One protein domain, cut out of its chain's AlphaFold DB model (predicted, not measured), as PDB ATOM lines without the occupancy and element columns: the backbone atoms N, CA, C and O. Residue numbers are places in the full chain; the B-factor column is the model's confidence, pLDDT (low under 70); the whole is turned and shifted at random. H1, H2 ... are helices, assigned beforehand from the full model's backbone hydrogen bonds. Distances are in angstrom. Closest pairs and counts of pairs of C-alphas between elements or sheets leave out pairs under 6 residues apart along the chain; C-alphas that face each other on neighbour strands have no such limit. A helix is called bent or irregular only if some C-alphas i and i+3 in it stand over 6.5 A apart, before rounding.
ATOM      1  N   ASP A  23     175.647 170.913 102.008       88.31
ATOM      2  CA  ASP A  23     174.336 171.354 101.517       88.31
ATOM      3  C   ASP A  23     173.198 170.972 102.485       88.31
ATOM      4  O   ASP A  23     172.052 171.395 102.316       88.31
ATOM      5  N   ALA A  24     173.494 170.171 103.513       85.75
ATOM      6  CA  ALA A  24     172.558 169.810 104.567       85.75
ATOM      7  C   ALA A  24     172.832 170.634 105.836       85.75
ATOM      8  O   ALA A  24     173.981 170.916 106.159       85.75
ATOM      9  N   PRO A  25     171.796 170.992 106.611       83.81
ATOM     10  CA  PRO A  25     172.008 171.722 107.850       83.81
ATOM     11  C   PRO A  25     172.722 170.846 108.890       83.81
ATOM     12  O   PRO A  25     172.447 169.647 108.995       83.81
ATOM     13  N   VAL A  26     173.583 171.463 109.706       85.81
ATOM     14  CA  VAL A  26     174.441 170.774 110.689       85.81
ATOM     15  C   VAL A  26     173.673 169.817 111.606       85.81
ATOM     16  O   VAL A  26     174.118 168.694 111.810       85.81
ATOM     17  N   TYR A  27     172.470 170.183 112.065       83.12
ATOM     18  CA  TYR A  27     171.641 169.339 112.940       83.12
ATOM     19  C   TYR A  27     171.192 168.022 112.282       83.12
ATOM     20  O   TYR A  27     170.807 167.076 112.968       83.12
ATOM     21  N   ARG A  28     171.200 167.951 110.944       85.25
ATOM     22  CA  ARG A  28     170.865 166.739 110.186       85.25
ATOM     23  C   ARG A  28     172.078 165.827 110.020       85.25
ATOM     24  O   ARG A  28     171.903 164.612 109.994       85.25
ATOM     25  N   ILE A  29     173.268 166.410 109.885       89.81
ATOM     26  CA  ILE A  29     174.533 165.682 109.726       89.81
ATOM     27  C   ILE A  29     175.037 165.204 111.088       89.81
ATOM     28  O   ILE A  29     175.206 164.008 111.306       89.81
ATOM     29  N   CYS A  30     175.176 166.130 112.029       88.69
ATOM     30  CA  CYS A  30     175.571 165.876 113.407       88.69
ATOM     31  C   CYS A  30     174.338 165.673 114.273       88.69
ATOM     32  O   CYS A  30     174.083 166.414 115.218       88.69
ATOM     33  N   ARG A  31     173.526 164.681 113.900       78.88
ATOM     34  CA  ARG A  31     172.267 164.413 114.584       78.88
ATOM     35  C   ARG A  31     172.535 164.008 116.030       78.88
ATOM     36  O   ARG A  31     173.228 163.024 116.288       78.88
ATOM     37  N   GLU A  32     171.948 164.748 116.960       73.56
ATOM     38  CA  GLU A  32     171.842 164.304 118.344       73.56
ATOM     39  C   GLU A  32     171.001 163.015 118.384       73.56
ATOM     40  O   GLU A  32     170.000 162.901 117.665       73.56
ATOM     41  N   PRO A  33     171.377 162.008 119.183       69.56
ATOM     42  CA  PRO A  33     170.499 160.881 119.463       69.56
ATOM     43  C   PRO A  33     169.108 161.396 119.863       69.56
ATOM     44  O   PRO A  33     168.997 162.219 120.767       69.56
ATOM     45  N   ASN A  34     168.045 160.912 119.207       58.12
ATOM     46  CA  ASN A  34     166.666 161.395 119.422       58.12
ATOM     47  C   ASN A  34     166.179 161.258 120.885       58.12
ATOM     48  O   ASN A  34     165.142 161.813 121.234       58.12
ATOM     49  N   ASP A  35     166.930 160.536 121.722       65.69
ATOM     50  CA  ASP A  35     166.603 160.188 123.101       65.69
ATOM     51  C   ASP A  35     167.548 160.840 124.125       65.69
ATOM     52  O   ASP A  35     167.741 160.290 125.212       65.69
ATOM     53  N   TRP A  36     168.162 161.990 123.814       77.06
ATOM     54  CA  TRP A  36     168.905 162.781 124.804       77.06
ATOM     55  C   TRP A  36     167.973 163.279 125.914       77.06
ATOM     56  O   TRP A  36     167.434 164.383 125.903       77.06
ATOM     57  N   GLN A  37     167.766 162.412 126.899       83.50
ATOM     58  CA  GLN A  37     167.157 162.750 128.169       83.50
ATOM     59  C   GLN A  37     168.247 163.246 129.107       83.50
ATOM     60  O   GLN A  37     169.356 162.711 129.132       83.50
ATOM     61  N   PHE A  38     167.903 164.242 129.918       86.62
ATOM     62  CA  PHE A  38     168.778 164.664 131.000       86.62
ATOM     63  C   PHE A  38     169.086 163.453 131.908       86.62
ATOM     64  O   PHE A  38     168.149 162.724 132.273       86.62
ATOM     65  N   PRO A  39     170.364 163.205 132.252       91.56
ATOM     66  CA  PRO A  39     170.752 162.005 132.980       91.56
ATOM     67  C   PRO A  39     170.129 162.002 134.380       91.56
ATOM     68  O   PRO A  39     169.906 163.051 134.984       91.56
ATOM     69  N   LYS A  40     169.785 160.819 134.893       92.25
ATOM     70  CA  LYS A  40     169.102 160.652 136.191       92.25
ATOM     71  C   LYS A  40     170.015 160.032 137.239       92.25
ATOM     72  O   LYS A  40     169.708 160.102 138.426       92.25
ATOM     73  N   THR A  41     171.099 159.414 136.791       93.81
ATOM     74  CA  THR A  41     172.083 158.690 137.588       93.81
ATOM     75  C   THR A  41     173.488 158.940 137.043       93.81
ATOM     76  O   THR A  41     173.648 159.345 135.893       93.81
ATOM     77  N   GLU A  42     174.519 158.669 137.846       94.75
ATOM     78  CA  GLU A  42     175.917 158.723 137.385       94.75
ATOM     79  C   GLU A  42     176.165 157.791 136.190       94.75
ATOM     80  O   GLU A  42     176.842 158.170 135.241       94.75
ATOM     81  N   ALA A  43     175.549 156.606 136.182       95.56
ATOM     82  CA  ALA A  43     175.659 155.670 135.065       95.56
ATOM     83  C   ALA A  43     175.111 156.263 133.752       95.56
ATOM     84  O   ALA A  43     175.677 156.022 132.685       95.56
ATOM     85  N   ASP A  44     174.053 157.081 133.822       93.88
ATOM     86  CA  ASP A  44     173.547 157.803 132.652       93.88
ATOM     87  C   ASP A  44     174.562 158.854 132.168       93.88
ATOM     88  O   ASP A  44     174.730 159.030 130.962       93.88
ATOM     89  N   VAL A  45     175.267 159.534 133.085       93.00
ATOM     90  CA  VAL A  45     176.351 160.476 132.739       93.00
ATOM     91  C   VAL A  45     177.476 159.740 132.019       93.00
ATOM     92  O   VAL A  45     177.848 160.134 130.914       93.00
ATOM     93  N   ASP A  46     177.950 158.631 132.590       94.50
ATOM     94  CA  ASP A  46     178.997 157.789 132.000       94.50
ATOM     95  C   ASP A  46     178.607 157.309 130.588       94.50
ATOM     96  O   ASP A  46     179.434 157.297 129.672       94.50
ATOM     97  N   GLN A  47     177.332 156.968 130.376       93.31
ATOM     98  CA  GLN A  47     176.808 156.558 129.073       93.31
ATOM     99  C   GLN A  47     176.687 157.722 128.071       93.31
ATOM    100  O   GLN A  47     176.870 157.522 126.861       93.31
ATOM    101  N   LEU A  48     176.354 158.928 128.538       91.62
ATOM    102  CA  LEU A  48     176.194 160.115 127.695       91.62
ATOM    103  C   LEU A  48     177.533 160.720 127.279       91.62
ATOM    104  O   LEU A  48     177.660 161.170 126.143       91.62
ATOM    105  N   CYS A  49     178.547 160.686 128.141       93.81
ATOM    106  CA  CYS A  49     179.873 161.245 127.878       93.81
ATOM    107  C   CYS A  49     180.457 160.903 126.491       93.81
ATOM    108  O   CYS A  49     180.730 161.821 125.713       93.81
ATOM    109  N   PRO A  50     180.586 159.623 126.085       93.50
ATOM    110  CA  PRO A  50     181.096 159.280 124.755       93.50
ATOM    111  C   PRO A  50     180.154 159.686 123.608       93.50
ATOM    112  O   PRO A  50     180.570 159.732 122.451       93.50
ATOM    113  N   GLN A  51     178.872 159.943 123.872       91.38
ATOM    114  CA  GLN A  51     177.935 160.454 122.865       91.38
ATOM    115  C   GLN A  51     178.120 161.956 122.659       91.38
ATOM    116  O   GLN A  51     178.168 162.401 121.516       91.38
ATOM    117  N   VAL A  52     178.288 162.711 123.749       90.50
ATOM    118  CA  VAL A  52     178.562 164.152 123.712       90.50
ATOM    119  C   VAL A  52     179.853 164.426 122.945       90.50
ATOM    120  O   VAL A  52     179.842 165.234 122.023       90.50
ATOM    121  N   PHE A  53     180.943 163.709 123.239       93.06
ATOM    122  CA  PHE A  53     182.200 163.913 122.511       93.06
ATOM    123  C   PHE A  53     182.098 163.554 121.029       93.06
ATOM    124  O   PHE A  53     182.546 164.335 120.202       93.06
ATOM    125  N   ARG A  54     181.422 162.452 120.670       92.94
ATOM    126  CA  ARG A  54     181.171 162.126 119.253       92.94
ATOM    127  C   ARG A  54     180.354 163.197 118.536       92.94
ATOM    128  O   ARG A  54     180.586 163.455 117.358       92.94
ATOM    129  N   HIS A  55     179.389 163.801 119.225       91.06
ATOM    130  CA  HIS A  55     178.619 164.906 118.670       91.06
ATOM    131  C   HIS A  55     179.503 166.143 118.455       91.06
ATOM    132  O   HIS A  55     179.505 166.691 117.357       91.06
ATOM    133  N   LEU A  56     180.306 166.531 119.453       90.88
ATOM    134  CA  LEU A  56     181.251 167.649 119.340       90.88
ATOM    135  C   LEU A  56     182.291 167.426 118.230       90.88
ATOM    136  O   LEU A  56     182.566 168.357 117.482       90.88
ATOM    137  N   ASP A  57     182.809 166.205 118.080       92.69
ATOM    138  CA  ASP A  57     183.743 165.840 117.006       92.69
ATOM    139  C   ASP A  57     183.098 165.985 115.626       92.69
ATOM    140  O   ASP A  57     183.707 166.516 114.706       92.69
ATOM    141  N   CYS A  58     181.832 165.581 115.487       92.00
ATOM    142  CA  CYS A  58     181.094 165.809 114.249       92.00
ATOM    143  C   CYS A  58     180.941 167.304 113.938       92.00
ATOM    144  O   CYS A  58     181.094 167.706 112.785       92.00
ATOM    145  N   LEU A  59     180.625 168.127 114.947       90.44
ATOM    146  CA  LEU A  59     180.476 169.573 114.762       90.44
ATOM    147  C   LEU A  59     181.791 170.224 114.321       90.44
ATOM    148  O   LEU A  59     181.772 171.083 113.439       90.44
ATOM    149  N   ASP A  60     182.909 169.803 114.908       90.62
ATOM    150  CA  ASP A  60     184.248 170.277 114.558       90.62
ATOM    151  C   ASP A  60     184.623 169.877 113.123       90.62
ATOM    152  O   ASP A  60     184.944 170.733 112.297       90.62
ATOM    153  N   ASP A  61     184.431 168.601 112.766       90.44
ATOM    154  CA  ASP A  61     184.641 168.086 111.409       90.44
ATOM    155  C   ASP A  61     183.784 168.816 110.365       90.44
ATOM    156  O   ASP A  61     184.244 169.109 109.256       90.44
ATOM    157  N   TYR A  62     182.520 169.092 110.699       88.62
ATOM    158  CA  TYR A  62     181.616 169.844 109.834       88.62
ATOM    159  C   TYR A  62     182.114 171.280 109.651       88.62
ATOM    160  O   TYR A  62     182.187 171.756 108.519       88.62
ATOM    161  N   SER A  63     182.495 171.954 110.740       89.25
ATOM    162  CA  SER A  63     183.018 173.326 110.712       89.25
ATOM    163  C   SER A  63     184.295 173.428 109.873       89.25
ATOM    164  O   SER A  63     184.412 174.303 109.015       89.25
ATOM    165  N   ALA A  64     185.217 172.475 110.031       88.44
ATOM    166  CA  ALA A  64     186.465 172.422 109.278       88.44
ATOM    167  C   ALA A  64     186.252 172.225 107.764       88.44
ATOM    168  O   ALA A  64     187.010 172.765 106.957       88.44
ATOM    169  N   LYS A  65     185.223 171.464 107.359       89.31
ATOM    170  CA  LYS A  65     184.942 171.146 105.943       89.31
ATOM    171  C   LYS A  65     184.026 172.155 105.255       89.31
ATOM    172  O   LYS A  65     184.241 172.489 104.091       89.31
ATOM    173  N   CYS A  66     182.992 172.610 105.953       87.44
ATOM    174  CA  CYS A  66     181.912 173.420 105.392       87.44
ATOM    175  C   CYS A  66     181.999 174.900 105.785       87.44
ATOM    176  O   CYS A  66     181.226 175.711 105.274       87.44
ATOM    177  N   GLY A  67     182.942 175.252 106.663       83.12
ATOM    178  CA  GLY A  67     182.999 176.538 107.343       83.12
ATOM    179  C   GLY A  67     182.150 176.536 108.614       83.12
ATOM    180  O   GLY A  67     181.197 175.765 108.759       83.12
ATOM    181  N   SER A  68     182.487 177.429 109.543       72.25
ATOM    182  CA  SER A  68     181.703 177.616 110.758       72.25
ATOM    183  C   SER A  68     180.304 178.105 110.394       72.25
ATOM    184  O   SER A  68     180.150 179.178 109.803       72.25
ATOM    185  N   ALA A  69     179.270 177.361 110.790       66.00
ATOM    186  CA  ALA A  69     177.954 177.968 110.938       66.00
ATOM    187  C   ALA A  69     178.099 179.164 111.897       66.00
ATOM    188  O   ALA A  69     178.857 179.056 112.860       66.00
ATOM    189  N   ASN A  70     177.385 180.271 111.658       60.34
ATOM    190  CA  ASN A  70     177.534 181.534 112.409       60.34
ATOM    191  C   ASN A  70     177.522 181.367 113.947       60.34
ATOM    192  O   ASN A  70     178.048 182.206 114.667       60.34
ATOM    193  N   ASP A  71     176.963 180.263 114.444       65.69
ATOM    194  CA  ASP A  71     176.812 179.952 115.859       65.69
ATOM    195  C   ASP A  71     177.869 178.999 116.457       65.69
ATOM    196  O   ASP A  71     177.879 178.805 117.673       65.69
ATOM    197  N   LEU A  72     178.731 178.368 115.656       74.88
ATOM    198  CA  LEU A  72     179.687 177.333 116.090       74.88
ATOM    199  C   LEU A  72     181.129 177.753 115.785       74.88
ATOM    200  O   LEU A  72     181.796 177.182 114.923       74.88
ATOM    201  N   THR A  73     181.611 178.774 116.492       82.44
ATOM    202  CA  THR A  73     183.023 179.173 116.427       82.44
ATOM    203  C   THR A  73     183.925 178.115 117.070       82.44
ATOM    204  O   THR A  73     183.499 177.374 117.960       82.44
ATOM    205  N   GLU A  74     185.194 178.069 116.659       85.00
ATOM    206  CA  GLU A  74     186.204 177.178 117.252       85.00
ATOM    207  C   GLU A  74     186.328 177.395 118.769       85.00
ATOM    208  O   GLU A  74     186.294 176.441 119.546       85.00
ATOM    209  N   GLU A  75     186.363 178.656 119.210       85.38
ATOM    210  CA  GLU A  75     186.389 179.014 120.633       85.38
ATOM    211  C   GLU A  75     185.200 178.404 121.393       85.38
ATOM    212  O   GLU A  75     185.347 177.888 122.504       85.38
ATOM    213  N   ARG A  76     184.006 178.424 120.790       81.88
ATOM    214  CA  ARG A  76     182.806 177.864 121.410       81.88
ATOM    215  C   ARG A  76     182.886 176.347 121.519       81.88
ATOM    216  O   ARG A  76     182.563 175.802 122.575       81.88
ATOM    217  N   LEU A  77     183.327 175.670 120.461       87.12
ATOM    218  CA  LEU A  77     183.530 174.220 120.484       87.12
ATOM    219  C   LEU A  77     184.542 173.823 121.564       87.12
ATOM    220  O   LEU A  77     184.285 172.888 122.324       87.12
ATOM    221  N   GLN A  78     185.631 174.580 121.717       89.00
ATOM    222  CA  GLN A  78     186.612 174.362 122.781       89.00
ATOM    223  C   GLN A  78     186.009 174.551 124.183       89.00
ATOM    224  O   GLN A  78     186.242 173.717 125.063       89.00
ATOM    225  N   LYS A  79     185.189 175.592 124.404       87.50
ATOM    226  CA  LYS A  79     184.489 175.802 125.688       87.50
ATOM    227  C   LYS A  79     183.523 174.660 126.007       87.50
ATOM    228  O   LYS A  79     183.584 174.107 127.105       87.50
ATOM    229  N   LEU A  80     182.694 174.245 125.048       87.69
ATOM    230  CA  LEU A  80     181.772 173.115 125.218       87.69
ATOM    231  C   LEU A  80     182.520 171.812 125.516       87.69
ATOM    232  O   LEU A  80     182.124 171.057 126.405       87.69
ATOM    233  N   ARG A  81     183.637 171.571 124.825       92.50
ATOM    234  CA  ARG A  81     184.498 170.409 125.061       92.50
ATOM    235  C   ARG A  81     185.116 170.435 126.456       92.50
ATOM    236  O   ARG A  81     185.125 169.405 127.119       92.50
ATOM    237  N   SER A  82     185.572 171.596 126.925       92.50
ATOM    238  CA  SER A  82     186.099 171.778 128.285       92.50
ATOM    239  C   SER A  82     185.045 171.480 129.358       92.50
ATOM    240  O   SER A  82     185.318 170.743 130.307       92.50
ATOM    241  N   VAL A  83     183.810 171.962 129.174       89.00
ATOM    242  CA  VAL A  83     182.678 171.626 130.056       89.00
ATOM    243  C   VAL A  83     182.387 170.127 130.026       89.00
ATOM    244  O   VAL A  83     182.247 169.517 131.083       89.00
ATOM    245  N   GLY A  84     182.354 169.522 128.836       91.44
ATOM    246  CA  GLY A  84     182.181 168.080 128.674       91.44
ATOM    247  C   GLY A  84     183.253 167.283 129.417       91.44
ATOM    248  O   GLY A  84     182.921 166.361 130.153       91.44
ATOM    249  N   VAL A  85     184.527 167.673 129.303       94.44
ATOM    250  CA  VAL A  85     185.634 167.047 130.047       94.44
ATOM    251  C   VAL A  85     185.409 167.179 131.546       94.44
ATOM    252  O   VAL A  85     185.457 166.175 132.248       94.44
ATOM    253  N   ALA A  86     185.092 168.377 132.035       92.50
ATOM    254  CA  ALA A  86     184.852 168.584 133.455       92.50
ATOM    255  C   ALA A  86     183.681 167.733 133.977       92.50
ATOM    256  O   ALA A  86     183.797 167.127 135.034       92.50
ATOM    257  N   ILE A  87     182.574 167.619 133.242       91.88
ATOM    258  CA  ILE A  87     181.433 166.785 133.651       91.88
ATOM    259  C   ILE A  87     181.767 165.289 133.577       91.88
ATOM    260  O   ILE A  87     181.297 164.524 134.411       91.88
ATOM    261  N   CYS A  88     182.563 164.853 132.602       95.06
ATOM    262  CA  CYS A  88     182.847 163.435 132.363       95.06
ATOM    263  C   CYS A  88     184.027 162.878 133.168       95.06
ATOM    264  O   CYS A  88     184.204 161.662 133.244       95.06
ATOM    265  N   GLN A  89     184.851 163.743 133.752       95.88
ATOM    266  CA  GLN A  89     186.011 163.345 134.532       95.88
ATOM    267  C   GLN A  89     185.616 163.145 136.005       95.88
ATOM    268  O   GLN A  89     185.299 164.109 136.696       95.88
ATOM    269  N   LYS A  90     185.629 161.895 136.489       93.69
ATOM    270  CA  LYS A  90     185.021 161.507 137.781       93.69
ATOM    271  C   LYS A  90     185.585 162.208 139.019       93.69
ATOM    272  O   LYS A  90     184.875 162.411 139.997       93.69
TER     273      LYS A  90
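This is residues 23 to 90 of the 223 residues of an uncharacterized protein of Araneus ventricosus (UniProt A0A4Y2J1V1). The model is a long helical hairpin, with the long helix H2 in the middle, H3 folded back beside it on one side, and the first stretch of the printed part, with the short helix H1 and a long loop, running back along another side of H2. H2 makes the length of the domain, and its two neighbours are on different sides of it, with H1 and H3 apart. The printed part has 68 residues with three named helices, in the order H1, H2, H3, and no named strand; the class is all helix. The whole is only just compact, close to loose, with a radius of gyration of the C-alphas of 12.8 A, and it is elongated, spanning 38 by 24 by 15 A.

Start with the longest helix, H2, residues 42 to 66: find C-alpha 42 at (175.917, 158.723, 137.385), from where it runs 35.7 A to C-alpha 66 at (181.912, 173.420, 105.392). Near residue 49 you will find a kink of 27 degrees in it, and it is only just irregular: C-alphas 47 and 50 are 6.7 A apart. Further on, H3 covers residues 74 to 88 and measures 20.7 A from first to last C-alpha, ending at C-alpha 88 at (182.847, 163.435, 132.363). Go back to Val 26 for H1, residues 26 to 29, the shortest helix with four residues.

Look first at H2 and H3, which form a helical hairpin. They touch, with 12 pairs of C-alphas within 8 A, and the closest C-alphas are those of Cys 49 and Cys 88, 5.8 A apart. Their lines stand at a shallow tilt of 14 degrees, and they run opposite ways. Then look at residues 58 to 62 of H2, the part with which it touches H1, only just, with 3 pairs of C-alphas within 8 A; the closest are those of Val 26 and Tyr 62, 7.3 A apart. H1 and H3 are apart. In the backbone, each O i to N i+4 pair of H3 is within hydrogen-bond range, and in H2 19 of 21 are; H1 is too short for such a pair, but its one O i to N i+3 pair is within range.

The two C-alphas farthest apart are those of Asp 23 and Lys 90, the first and last printed residues, at 39.1 A. The printed part has no cut. The link from H1 to H2, residues 30 to 41, is long; the link from H2 to H3, with 7 residues, is short. The mean pLDDT of the printed part is 86.6, and the places under 70 are residues 33 to 35 and residues 69 to 71.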